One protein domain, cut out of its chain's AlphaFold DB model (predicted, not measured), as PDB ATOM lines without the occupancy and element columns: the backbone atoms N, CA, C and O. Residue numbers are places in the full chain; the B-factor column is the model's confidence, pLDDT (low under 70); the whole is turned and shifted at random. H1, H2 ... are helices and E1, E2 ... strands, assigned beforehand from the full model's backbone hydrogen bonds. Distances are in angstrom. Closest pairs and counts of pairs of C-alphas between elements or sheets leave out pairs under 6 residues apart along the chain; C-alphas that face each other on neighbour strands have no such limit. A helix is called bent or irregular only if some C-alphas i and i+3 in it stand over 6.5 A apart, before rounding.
ATOM      1  N   ASP A 316      20.010 -33.706 -17.438       89.81
ATOM      2  CA  ASP A 316      19.232 -32.712 -16.688       89.81
ATOM      3  C   ASP A 316      20.129 -31.568 -16.178       89.81
ATOM      4  O   ASP A 316      19.688 -30.423 -16.056       89.81
ATOM      5  N   ASN A 317      21.425 -31.841 -15.985       87.38
ATOM      6  CA  ASN A 317      22.456 -30.834 -15.710       87.38
ATOM      7  C   ASN A 317      22.835 -29.975 -16.941       87.38
ATOM      8  O   ASN A 317      23.710 -29.113 -16.856       87.38
ATOM      9  N   GLY A 318      22.193 -30.198 -18.093       90.06
ATOM     10  CA  GLY A 318      22.395 -29.458 -19.337       90.06
ATOM     11  C   GLY A 318      23.565 -29.942 -20.195       90.06
ATOM     12  O   GLY A 318      23.764 -29.399 -21.284       90.06
ATOM     13  N   LYS A 319      24.329 -30.947 -19.745       92.88
ATOM     14  CA  LYS A 319      25.434 -31.543 -20.510       92.88
ATOM     15  C   LYS A 319      24.896 -32.526 -21.551       92.88
ATOM     16  O   LYS A 319      23.764 -33.001 -21.469       92.88
ATOM     17  N   THR A 320      25.705 -32.832 -22.559       93.75
ATOM     18  CA  THR A 320      25.312 -33.733 -23.648       93.75
ATOM     19  C   THR A 320      26.401 -34.751 -23.931       93.75
ATOM     20  O   THR A 320      27.578 -34.394 -23.988       93.75
ATOM     21  N   LEU A 321      25.992 -35.998 -24.153       95.00
ATOM     22  CA  LEU A 321      26.849 -37.095 -24.587       95.00
ATOM     23  C   LEU A 321      26.341 -37.723 -25.878       95.00
ATOM     24  O   LEU A 321      25.174 -37.600 -26.240       95.00
ATOM     25  N   ARG A 322      27.236 -38.435 -26.554       95.00
ATOM     26  CA  ARG A 322      26.919 -39.336 -27.660       95.00
ATOM     27  C   ARG A 322      27.964 -40.437 -27.724       95.00
ATOM     28  O   ARG A 322      29.095 -40.242 -27.273       95.00
ATOM     29  N   ALA A 323      27.596 -41.563 -28.324       95.81
ATOM     30  CA  ALA A 323      28.552 -42.620 -28.622       95.81
ATOM     31  C   ALA A 323      29.734 -42.082 -29.456       95.81
ATOM     32  O   ALA A 323      29.595 -41.142 -30.244       95.81
ATOM     33  N   GLY A 324      30.917 -42.659 -29.268       95.50
ATOM     34  CA  GLY A 324      32.157 -42.261 -29.932       95.50
ATOM     35  C   GLY A 324      32.930 -41.120 -29.258       95.50
ATOM     36  O   GLY A 324      34.018 -40.781 -29.722       95.50
ATOM     37  N   MET A 325      32.420 -40.517 -28.177       95.88
ATOM     38  CA  MET A 325      33.186 -39.532 -27.398       95.88
ATOM     39  C   MET A 325      34.294 -40.209 -26.584       95.88
ATOM     40  O   MET A 325      34.095 -41.286 -26.026       95.88
ATOM     41  N   LYS A 326      35.460 -39.563 -26.473       96.12
ATOM     42  CA  LYS A 326      36.537 -40.043 -25.595       96.12
ATOM     43  C   LYS A 326      36.145 -39.848 -24.138       96.12
ATOM     44  O   LYS A 326      35.792 -38.735 -23.749       96.12
ATOM     45  N   LEU A 327      36.301 -40.877 -23.308       95.44
ATOM     46  CA  LEU A 327      35.934 -40.793 -21.890       95.44
ATOM     47  C   LEU A 327      36.728 -39.713 -21.135       95.44
ATOM     48  O   LEU A 327      36.195 -39.097 -20.221       95.44
ATOM     49  N   VAL A 328      37.961 -39.403 -21.551       95.31
ATOM     50  CA  VAL A 328      38.748 -38.297 -20.967       95.31
ATOM     51  C   VAL A 328      38.070 -36.936 -21.185       95.31
ATOM     52  O   VAL A 328      38.056 -36.102 -20.282       95.31
ATOM     53  N   GLU A 329      37.493 -36.702 -22.365       94.75
ATOM     54  CA  GLU A 329      36.771 -35.459 -22.694       94.75
ATOM     55  C   GLU A 329      35.414 -35.410 -21.979       94.75
ATOM     56  O   GLU A 329      34.971 -34.349 -21.536       94.75
ATOM     57  N   VAL A 330      34.782 -36.573 -21.804       94.12
ATOM     58  CA  VAL A 330      33.574 -36.718 -20.987       94.12
ATOM     59  C   VAL A 330      33.868 -36.357 -19.532       94.12
ATOM     60  O   VAL A 330      33.192 -35.491 -18.986       94.12
ATOM     61  N   ALA A 331      34.923 -36.914 -18.934       93.81
ATOM     62  CA  ALA A 331      35.332 -36.607 -17.564       93.81
ATOM     63  C   ALA A 331      35.612 -35.107 -17.358       93.81
ATOM     64  O   ALA A 331      35.232 -34.531 -16.343       93.81
ATOM     65  N   GLN A 332      36.227 -34.440 -18.342       93.62
ATOM     66  CA  GLN A 332      36.446 -32.987 -18.305       93.62
ATOM     67  C   GLN A 332      35.139 -32.192 -18.374       93.62
ATOM     68  O   GLN A 332      35.010 -31.159 -17.722       93.62
ATOM     69  N   THR A 333      34.181 -32.664 -19.173       91.38
ATOM     70  CA  THR A 333      32.881 -32.011 -19.368       91.38
ATOM     71  C   THR A 333      31.986 -32.172 -18.142       91.38
ATOM     72  O   THR A 333      31.294 -31.234 -17.745       91.38
ATOM     73  N   PHE A 334      31.989 -33.362 -17.540       91.81
ATOM     74  CA  PHE A 334      31.132 -33.695 -16.409       91.81
ATOM     75  C   PHE A 334      31.718 -33.239 -15.074       91.81
ATOM     76  O   PHE A 334      30.937 -32.815 -14.225       91.81
ATOM     77  N   GLY A 335      33.045 -33.175 -14.932       89.44
ATOM     78  CA  GLY A 335      33.698 -32.625 -13.743       89.44
ATOM     79  C   GLY A 335      33.212 -33.329 -12.478       89.44
ATOM     80  O   GLY A 335      33.279 -34.548 -12.402       89.44
ATOM     81  N   ASP A 336      32.655 -32.566 -11.538       87.38
ATOM     82  CA  ASP A 336      32.140 -33.080 -10.259       87.38
ATOM     83  C   ASP A 336      30.982 -34.090 -10.408       87.38
ATOM     84  O   ASP A 336      30.687 -34.826  -9.468       87.38
ATOM     85  N   ASP A 337      30.335 -34.155 -11.578       86.31
ATOM     86  CA  ASP A 337      29.282 -35.138 -11.874       86.31
ATOM     87  C   ASP A 337      29.842 -36.469 -12.421       86.31
ATOM     88  O   ASP A 337      29.070 -37.388 -12.672       86.31
ATOM     89  N   PHE A 338      31.157 -36.582 -12.647       91.88
ATOM     90  CA  PHE A 338      31.805 -37.796 -13.153       91.88
ATOM     91  C   PHE A 338      32.231 -38.687 -11.981       91.88
ATOM     92  O   PHE A 338      33.305 -38.519 -11.396       91.88
ATOM     93  N   LYS A 339      31.359 -39.629 -11.618       93.00
ATOM     94  CA  LYS A 339      31.522 -40.492 -10.438       93.00
ATOM     95  C   LYS A 339      31.461 -41.957 -10.816       93.00
ATOM     96  O   LYS A 339      30.968 -42.281 -11.887       93.00
ATOM     97  N   ALA A 340      31.921 -42.841  -9.943       93.12
ATOM     98  CA  ALA A 340      31.739 -44.274 -10.116       93.12
ATOM     99  C   ALA A 340      31.269 -44.963  -8.837       93.12
ATOM    100  O   ALA A 340      31.574 -44.510  -7.738       93.12
ATOM    101  N   SER A 341      30.547 -46.064  -8.988       90.69
ATOM    102  CA  SER A 341      30.159 -46.961  -7.902       90.69
ATOM    103  C   SER A 341      30.378 -48.410  -8.311       90.69
ATOM    104  O   SER A 341      30.643 -48.709  -9.476       90.69
ATOM    105  N   TRP A 342      30.264 -49.304  -7.334       89.94
ATOM    106  CA  TRP A 342      30.021 -50.713  -7.595       89.94
ATOM    107  C   TRP A 342      29.064 -51.267  -6.538       89.94
ATOM    108  O   TRP A 342      29.458 -51.585  -5.411       89.94
ATOM    109  N   THR A 343      27.779 -51.331  -6.878       80.88
ATOM    110  CA  THR A 343      26.748 -51.908  -6.008       80.88
ATOM    111  C   THR A 343      26.574 -53.409  -6.272       80.88
ATOM    112  O   THR A 343      26.980 -53.902  -7.326       80.88
ATOM    113  N   PRO A 344      25.978 -54.177  -5.340       76.75
ATOM    114  CA  PRO A 344      25.707 -55.603  -5.548       76.75
ATOM    115  C   PRO A 344      24.723 -55.884  -6.696       76.75
ATOM    116  O   PRO A 344      24.686 -56.998  -7.218       76.75
ATOM    117  N   GLU A 345      23.906 -54.896  -7.063       70.56
ATOM    118  CA  GLU A 345      22.970 -54.943  -8.189       70.56
ATOM    119  C   GLU A 345      23.665 -54.678  -9.535       70.56
ATOM    120  O   GLU A 345      23.154 -55.059 -10.591       70.56
ATOM    121  N   GLU A 346      24.841 -54.050  -9.511       71.69
ATOM    122  CA  GLU A 346      25.664 -53.812 -10.688       71.69
ATOM    123  C   GLU A 346      26.537 -55.044 -10.985       71.69
ATOM    124  O   GLU A 346      27.209 -55.607 -10.123       71.69
ATOM    125  N   ILE A 347      26.567 -55.463 -12.254       74.06
ATOM    126  CA  ILE A 347      27.381 -56.611 -12.707       74.06
ATOM    127  C   ILE A 347      28.893 -56.322 -12.553       74.06
ATOM    128  O   ILE A 347      29.706 -57.246 -12.523       74.06
ATOM    129  N   GLY A 348      29.272 -55.050 -12.422       85.75
ATOM    130  CA  GLY A 348      30.639 -54.569 -12.247       85.75
ATOM    131  C   GLY A 348      30.658 -53.072 -11.917       85.75
ATOM    132  O   GLY A 348      29.589 -52.462 -11.845       85.75
ATOM    133  N   PRO A 349      31.849 -52.469 -11.760       90.50
ATOM    134  CA  PRO A 349      31.999 -51.028 -11.592       90.50
ATOM    135  C   PRO A 349      31.263 -50.235 -12.677       90.50
ATOM    136  O   PRO A 349      31.251 -50.617 -13.850       90.50
ATOM    137  N   PHE A 350      30.680 -49.100 -12.302       91.44
ATOM    138  CA  PHE A 350      29.872 -48.285 -13.201       91.44
ATOM    139  C   PHE A 350      30.173 -46.797 -13.018       91.44
ATOM    140  O   PHE A 350      30.216 -46.294 -11.899       91.44
ATOM    141  N   ILE A 351      30.408 -46.096 -14.126       93.25
ATOM    142  CA  ILE A 351      30.592 -44.644 -14.203       93.25
ATOM    143  C   ILE A 351      29.223 -43.993 -14.377       93.25
ATOM    144  O   ILE A 351      28.448 -44.421 -15.224       93.25
ATOM    145  N   HIS A 352      28.964 -42.912 -13.655       91.56
ATOM    146  CA  HIS A 352      27.723 -42.145 -13.669       91.56
ATOM    147  C   HIS A 352      27.955 -40.751 -14.259       91.56
ATOM    148  O   HIS A 352      28.989 -40.124 -14.022       91.56
ATOM    149  N   PHE A 353      26.978 -40.267 -15.028       87.75
ATOM    150  CA  PHE A 353      26.976 -38.947 -15.682       87.75
ATOM    151  C   PHE A 353      25.800 -38.060 -15.238       87.75
ATOM    152  O   PHE A 353      25.722 -36.884 -15.590       87.75
ATOM    153  N   GLY A 354      24.855 -38.614 -14.491       82.94
ATOM    154  CA  GLY A 354      23.622 -37.956 -14.077       82.94
ATOM    155  C   GLY A 354      22.844 -38.881 -13.158       82.94
ATOM    156  O   GLY A 354      23.448 -39.701 -12.472       82.94
ATOM    157  N   LEU A 355      21.516 -38.772 -13.160       84.88
ATOM    158  CA  LEU A 355      20.692 -39.646 -12.323       84.88
ATOM    159  C   LEU A 355      20.494 -41.020 -12.966       84.88
ATOM    160  O   LEU A 355      20.513 -42.028 -12.272       84.88
ATOM    161  N   TYR A 356      20.303 -41.055 -14.287       88.75
ATOM    162  CA  TYR A 356      20.013 -42.303 -15.003       88.75
ATOM    163  C   TYR A 356      21.112 -42.719 -15.972       88.75
ATOM    164  O   TYR A 356      21.074 -43.835 -16.483       88.75
ATOM    165  N   GLY A 357      22.052 -41.831 -16.299       91.25
ATOM    166  CA  GLY A 357      23.048 -42.126 -17.320       91.25
ATOM    167  C   GLY A 357      24.374 -42.615 -16.757       91.25
ATOM    168  O   GLY A 357      24.884 -42.053 -15.790       91.25
ATOM    169  N   GLY A 358      24.969 -43.592 -17.433       91.12
ATOM    170  CA  GLY A 358      26.273 -44.119 -17.064       91.12
ATOM    171  C   GLY A 358      26.934 -45.003 -18.117       91.12
ATOM    172  O   GLY A 358      26.528 -45.024 -19.285       91.12
ATOM    173  N   TYR A 359      28.003 -45.684 -17.710       92.75
ATOM    174  CA  TYR A 359      28.825 -46.547 -18.554       92.75
ATOM    175  C   TYR A 359      29.609 -47.571 -17.717       92.75
ATOM    176  O   TYR A 359      30.089 -47.202 -16.647       92.75
ATOM    177  N   PRO A 360      29.796 -48.826 -18.167       91.88
ATOM    178  CA  PRO A 360      30.585 -49.808 -17.429       91.88
ATOM    179  C   PRO A 360      32.037 -49.347 -17.268       91.88
ATOM    180  O   PRO A 360      32.610 -48.757 -18.184       91.88
ATOM    181  N   ALA A 361      32.613 -49.621 -16.101       91.56
ATOM    182  CA  ALA A 361      34.018 -49.399 -15.804       91.56
ATOM    183  C   ALA A 361      34.761 -50.734 -15.678       91.56
ATOM    184  O   ALA A 361      34.334 -51.658 -14.991       91.56
ATOM    185  N   ASP A 362      35.905 -50.800 -16.339       92.31
ATOM    186  CA  ASP A 362      36.775 -51.958 -16.479       92.31
ATOM    187  C   ASP A 362      38.202 -51.513 -16.852       92.31
ATOM    188  O   ASP A 362      38.517 -50.319 -16.913       92.31
ATOM    189  N   GLU A 363      39.079 -52.483 -17.113       92.62
ATOM    190  CA  GLU A 363      40.477 -52.241 -17.486       92.62
ATOM    191  C   GLU A 363      40.656 -51.616 -18.882       92.62
ATOM    192  O   GLU A 363      41.777 -51.258 -19.239       92.62
ATOM    193  N   GLU A 364      39.590 -51.468 -19.675       93.19
ATOM    194  CA  GLU A 364      39.624 -50.789 -20.977       93.19
ATOM    195  C   GLU A 364      39.198 -49.316 -20.875       93.19
ATOM    196  O   GLU A 364      39.542 -48.490 -21.728       93.19
ATOM    197  N   THR A 365      38.517 -48.955 -19.788       93.81
ATOM    198  CA  THR A 365      37.962 -47.617 -19.552       93.81
ATOM    199  C   THR A 365      38.736 -46.820 -18.504       93.81
ATOM    200  O   THR A 365      39.047 -45.644 -18.732       93.81
ATOM    201  N   LEU A 366      39.100 -47.442 -17.381       95.81
ATOM    202  CA  LEU A 366      39.776 -46.804 -16.251       95.81
ATOM    203  C   LEU A 366      41.168 -47.392 -16.000       95.81
ATOM    204  O   LEU A 366      41.493 -48.522 -16.358       95.81
ATOM    205  N   LYS A 367      42.028 -46.601 -15.361       96.50
ATOM    206  CA  LYS A 367      43.326 -47.070 -14.871       96.50
ATOM    207  C   LYS A 367      43.134 -47.986 -13.664       96.50
ATOM    208  O   LYS A 367      42.257 -47.749 -12.838       96.50
ATOM    209  N   ARG A 368      44.050 -48.948 -13.518       95.38
ATOM    210  CA  ARG A 368      44.100 -49.920 -12.414       95.38
ATOM    211  C   ARG A 368      43.878 -49.283 -11.035       95.38
ATOM    212  O   ARG A 368      42.956 -49.682 -10.341       95.38
ATOM    213  N   ASP A 369      44.648 -48.250 -10.688       95.62
ATOM    214  CA  ASP A 369      44.556 -47.581  -9.379       95.62
ATOM    215  C   ASP A 369      43.155 -47.008  -9.086       95.62
ATOM    216  O   ASP A 369      42.741 -46.917  -7.932       95.62
ATOM    217  N   ALA A 370      42.419 -46.584 -10.120       94.75
ATOM    218  CA  ALA A 370      41.056 -46.087  -9.966       94.75
ATOM    219  C   ALA A 370      40.056 -47.234  -9.795       94.75
ATOM    220  O   ALA A 370      39.163 -47.118  -8.964       94.75
ATOM    221  N   LEU A 371      40.231 -48.336 -10.531       94.69
ATOM    222  CA  LEU A 371      39.418 -49.541 -10.362       94.69
ATOM    223  C   LEU A 371      39.575 -50.103  -8.951       94.69
ATOM    224  O   LEU A 371      38.570 -50.259  -8.277       94.69
ATOM    225  N   GLU A 372      40.805 -50.286  -8.464       94.69
ATOM    226  CA  GLU A 372      41.081 -50.808  -7.114       94.69
ATOM    227  C   GLU A 372      40.390 -49.969  -6.022       94.69
ATOM    228  O   GLU A 372      39.782 -50.516  -5.105       94.69
ATOM    229  N   ARG A 373      40.367 -48.637  -6.172       94.50
ATOM    230  CA  ARG A 373      39.604 -47.741  -5.284       94.50
ATOM    231  C   ARG A 373      38.087 -47.956  -5.352       94.50
ATOM    232  O   ARG A 373      37.413 -47.725  -4.356       94.50
ATOM    233  N   ILE A 374      37.537 -48.326  -6.509       92.94
ATOM    234  CA  ILE A 374      36.110 -48.657  -6.650       92.94
ATOM    235  C   ILE A 374      35.825 -50.031  -6.029       92.94
ATOM    236  O   ILE A 374      34.811 -50.191  -5.357       92.94
ATOM    237  N   GLU A 375      36.724 -51.008  -6.199       91.00
ATOM    238  CA  GLU A 375      36.598 -52.342  -5.591       91.00
ATOM    239  C   GLU A 375      36.545 -52.268  -4.059       91.00
ATOM    240  O   GLU A 375      35.752 -52.971  -3.432       91.00
ATOM    241  N   GLU A 376      37.323 -51.367  -3.448       90.06
ATOM    242  CA  GLU A 376      37.276 -51.092  -2.003       90.06
ATOM    243  C   GLU A 376      35.909 -50.564  -1.522       90.06
ATOM    244  O   GLU A 376      35.580 -50.698  -0.342       90.06
ATOM    245  N   LEU A 377      35.100 -49.996  -2.423       86.50
ATOM    246  CA  LEU A 377      33.764 -49.462  -2.141       86.50
ATOM    247  C   LEU A 377      32.631 -50.438  -2.486       86.50
ATOM    248  O   LEU A 377      31.457 -50.072  -2.370       86.50
ATOM    249  N   TYR A 378      32.948 -51.670  -2.895       87.44
ATOM    250  CA  TYR A 378      31.936 -52.647  -3.285       87.44
ATOM    251  C   TYR A 378      30.910 -52.887  -2.166       87.44
ATOM    252  O   TYR A 378      31.249 -53.297  -1.054       87.44
ATOM    253  N   GLY A 379      29.631 -52.650  -2.472       78.56
ATOM    254  CA  GLY A 379      28.529 -52.835  -1.520       78.56
ATOM    255  C   GLY A 379      28.346 -51.713  -0.492       78.56
ATOM    256  O   GLY A 379      27.455 -51.815   0.352       78.56
ATOM    257  N   CYS A 380      29.142 -50.641  -0.556       79.38
ATOM    258  CA  CYS A 380      29.065 -49.520   0.386       79.38
ATOM    259  C   CYS A 380      27.994 -48.476   0.019       79.38
ATOM    260  O   CYS A 380      27.713 -47.603   0.835       79.38
ATOM    261  N   PHE A 381      27.382 -48.561  -1.172       77.19
ATOM    262  CA  PHE A 381      26.457 -47.550  -1.725       77.19
ATOM    263  C   PHE A 381      27.055 -46.126  -1.763       77.19
ATOM    264  O   PHE A 381      26.331 -45.130  -1.763       77.19
ATOM    265  N   GLU A 382      28.387 -46.025  -1.792       85.12
ATOM    266  CA  GLU A 382      29.132 -44.770  -1.894       85.12
ATOM    267  C   GLU A 382      29.617 -44.540  -3.329       85.12
ATOM    268  O   GLU A 382      29.883 -45.482  -4.077       85.12
ATOM    269  N   TYR A 383      29.758 -43.265  -3.696       87.88
ATOM    270  CA  TYR A 383      30.304 -42.856  -4.984       87.88
ATOM    271  C   TYR A 383      31.757 -42.413  -4.838       87.88
ATOM    272  O   TYR A 383      32.091 -41.602  -3.974       87.88
ATOM    273  N   LEU A 384      32.603 -42.890  -5.744       92.44
ATOM    274  CA  LEU A 384      33.960 -42.416  -5.941       92.44
ATOM    275  C   LEU A 384      33.965 -41.253  -6.931       92.44
ATOM    276  O   LEU A 384      33.593 -41.426  -8.091       92.44
ATOM    277  N   ASP A 385      34.455 -40.091  -6.509       92.69
ATOM    278  CA  ASP A 385      34.723 -39.001  -7.446       92.69
ATOM    279  C   ASP A 385      35.919 -39.377  -8.341       92.69
ATOM    280  O   ASP A 385      37.013 -39.721  -7.861       92.69
ATOM    281  N   LEU A 386      35.703 -39.323  -9.657       93.94
ATOM    282  CA  LEU A 386      36.712 -39.617 -10.666       93.94
ATOM    283  C   LEU A 386      37.202 -38.329 -11.333       93.94
ATOM    284  O   LEU A 386      36.517 -37.314 -11.408       93.94
ATOM    285  N   SER A 387      38.417 -38.379 -11.869       93.25
ATOM    286  CA  SER A 387      39.031 -37.288 -12.616       93.25
ATOM    287  C   SER A 387      39.475 -37.751 -14.007       93.25
ATOM    288  O   SER A 387      39.686 -38.943 -14.238       93.25
ATOM    289  N   PRO A 388      39.755 -36.828 -14.947       94.88
ATOM    290  CA  PRO A 388      40.300 -37.193 -16.256       94.88
ATOM    291  C   PRO A 388      41.617 -37.987 -16.197       94.88
ATOM    292  O   PRO A 388      41.998 -38.617 -17.178       94.88
ATOM    293  N   LYS A 389      42.342 -37.947 -15.068       95.38
ATOM    294  CA  LYS A 389      43.585 -38.707 -14.876       95.38
ATOM    295  C   LYS A 389      43.333 -40.177 -14.561       95.38
ATOM    296  O   LYS A 389      44.265 -40.957 -14.740       95.38
ATOM    297  N   ASP A 390      42.136 -40.526 -14.109       96.19
ATOM    298  CA  ASP A 390      41.737 -41.889 -13.755       96.19
ATOM    299  C   ASP A 390      41.302 -42.695 -14.990       96.19
ATOM    300  O   ASP A 390      41.294 -43.919 -14.963       96.19
ATOM    301  N   VAL A 391      41.010 -42.013 -16.100       96.12
ATOM    302  CA  VAL A 391      40.539 -42.603 -17.358       96.12
ATOM    303  C   VAL A 391      41.708 -43.005 -18.264       96.12
ATOM    304  O   VAL A 391      42.750 -42.336 -18.312       96.12
ATOM    305  N   LEU A 392      41.542 -44.091 -19.024       95.31
ATOM    306  CA  LEU A 392      42.511 -44.497 -20.038       95.31
ATOM    307  C   LEU A 392      42.476 -43.567 -21.270       95.31
ATOM    308  O   LEU A 392      41.402 -43.233 -21.766       95.31
ATOM    309  N   PRO A 393      43.636 -43.166 -21.834       90.31
ATOM    310  CA  PRO A 393      43.687 -42.171 -22.915       90.31
ATOM    311  C   PRO A 393      42.913 -42.528 -24.192       90.31
ATOM    312  O   PRO A 393      42.495 -41.629 -24.924       90.31
ATOM    313  N   ASN A 394      42.755 -43.825 -24.469       92.44
ATOM    314  CA  ASN A 394      42.098 -44.338 -25.672       92.44
ATOM    315  C   ASN A 394      40.671 -44.831 -25.412       92.44
ATOM    316  O   ASN A 394      40.044 -45.330 -26.341       92.44
ATOM    317  N   ALA A 395      40.164 -44.700 -24.184       95.12
ATOM    318  CA  ALA A 395      38.831 -45.167 -23.855       95.12
ATOM    319  C   ALA A 395      37.768 -44.307 -24.550       95.12
ATOM    320  O   ALA A 395      37.797 -43.069 -24.495       95.12
ATOM    321  N   VAL A 396      36.827 -44.975 -25.208       95.25
ATOM    322  CA  VAL A 396      35.745 -44.363 -25.979       95.25
ATOM    323  C   VAL A 396      34.419 -44.889 -25.456       95.25
ATOM    324  O   VAL A 396      34.286 -46.066 -25.146       95.25
ATOM    325  N   LEU A 397      33.438 -44.000 -25.370       94.12
ATOM    326  CA  LEU A 397      32.075 -44.350 -25.021       94.12
ATOM    327  C   LEU A 397      31.414 -45.087 -26.197       94.12
ATOM    328  O   LEU A 397      31.011 -44.447 -27.168       94.12
ATOM    329  N   GLU A 398      31.282 -46.410 -26.141       94.12
ATOM    330  CA  GLU A 398      30.628 -47.182 -27.214       94.12
ATOM    331  C   GLU A 398      29.122 -46.912 -27.292       94.12
ATOM    332  O   GLU A 398      28.516 -46.951 -28.362       94.12
ATOM    333  N   SER A 399      28.510 -46.595 -26.153       95.81
ATOM    334  CA  SER A 399      27.113 -46.188 -26.053       95.81
ATOM    335  C   SER A 399      26.888 -45.328 -24.814       95.81
ATOM    336  O   SER A 399      27.592 -45.463 -23.820       95.81
ATOM    337  N   VAL A 400      25.889 -44.449 -24.858       95.56
ATOM    338  CA  VAL A 400      25.383 -43.806 -23.638       95.56
ATOM    339  C   VAL A 400      24.328 -44.735 -23.045       95.56
ATOM    340  O   VAL A 400      23.314 -44.989 -23.702       95.56
ATOM    341  N   ILE A 401      24.549 -45.248 -21.835       95.19
ATOM    342  CA  ILE A 401      23.579 -46.112 -21.156       95.19
ATOM    343  C   ILE A 401      22.685 -45.244 -20.283       95.19
ATOM    344  O   ILE A 401      23.191 -44.446 -19.505       95.19
ATOM    345  N   LEU A 402      21.374 -45.413 -20.408       95.44
ATOM    346  CA  LEU A 402      20.359 -44.879 -19.509       95.44
ATOM    347  C   LEU A 402      19.719 -46.056 -18.779       95.44
ATOM    348  O   LEU A 402      19.285 -47.010 -19.426       95.44
ATOM    349  N   CYS A 403      19.648 -46.010 -17.458       91.69
ATOM    350  CA  CYS A 403      19.146 -47.105 -16.647       91.69
ATOM    351  C   CYS A 403      18.325 -46.574 -15.475       91.69
ATOM    352  O   CYS A 403      18.731 -45.623 -14.812       91.69
ATOM    353  N   LEU A 404      17.180 -47.206 -15.209       86.75
ATOM    354  CA  LEU A 404      16.461 -47.064 -13.945       86.75
ATOM    355  C   LEU A 404      17.239 -47.838 -12.874       86.75
ATOM    356  O   LEU A 404      16.866 -48.953 -12.526       86.75
TER     357      LEU A 404
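This is residues 316 to 404 of the 406 residues of an uncharacterized protein of Prevotella sp. CAG:604 (UniProt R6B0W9). What is the picture? Little regular structure: a small, strongly twisted antiparallel sheet, E1-E2-E3-E4, in a body of loops, with H1 and H2 at separate places beside it and a long loop, residues 376 to 399, leading from H2 to E4. What are the figures? The 89 printed residues hold H1 E1 E2 E3 H2 E4, mixed, with 33 residues in named elements; the whole is compact, radius of gyration of the C-alphas 11.8 A, spans 29 by 28 by 21 A.

How do strands pair? E1, residues 339 to 341, E2, 350 to 352, and E3, 357 to 360, form a meander of two antiparallel hairpins; N 341 and O 350, 2.9 A, and N 351 and O 359, 2.8 A, are within hydrogen-bond range. E4, 400 to 403, is antiparallel to E3, with N 358 and O 401 at 2.9 A. And the helices? H1, 327 to 337, and H2, 368 to 375, are apart, and each only grazes the sheet. Every O i to N i+4 pair is within hydrogen-bond range in H2, 5 of 7 in H1.

Where is H1? It spans 13.3 A from C-alpha 327 at (35.934, -40.793, -21.890), irregular, with C-alphas 333 and 336 9.2 A apart. And the others? H2 spans 10.4 A, E1 7.1 A, E2 6.5 A, E3 10.8 A and E4 9.9 A, ending at C-alpha 403 (19.146, -47.105, -16.647).

How large? The farthest C-alphas, Gly 318 and Glu 376, are 31.5 A apart. Any cut or weak place? The printed part has no cut, H2 to E4 is a long link, and no printed residue is under 70 in pLDDT.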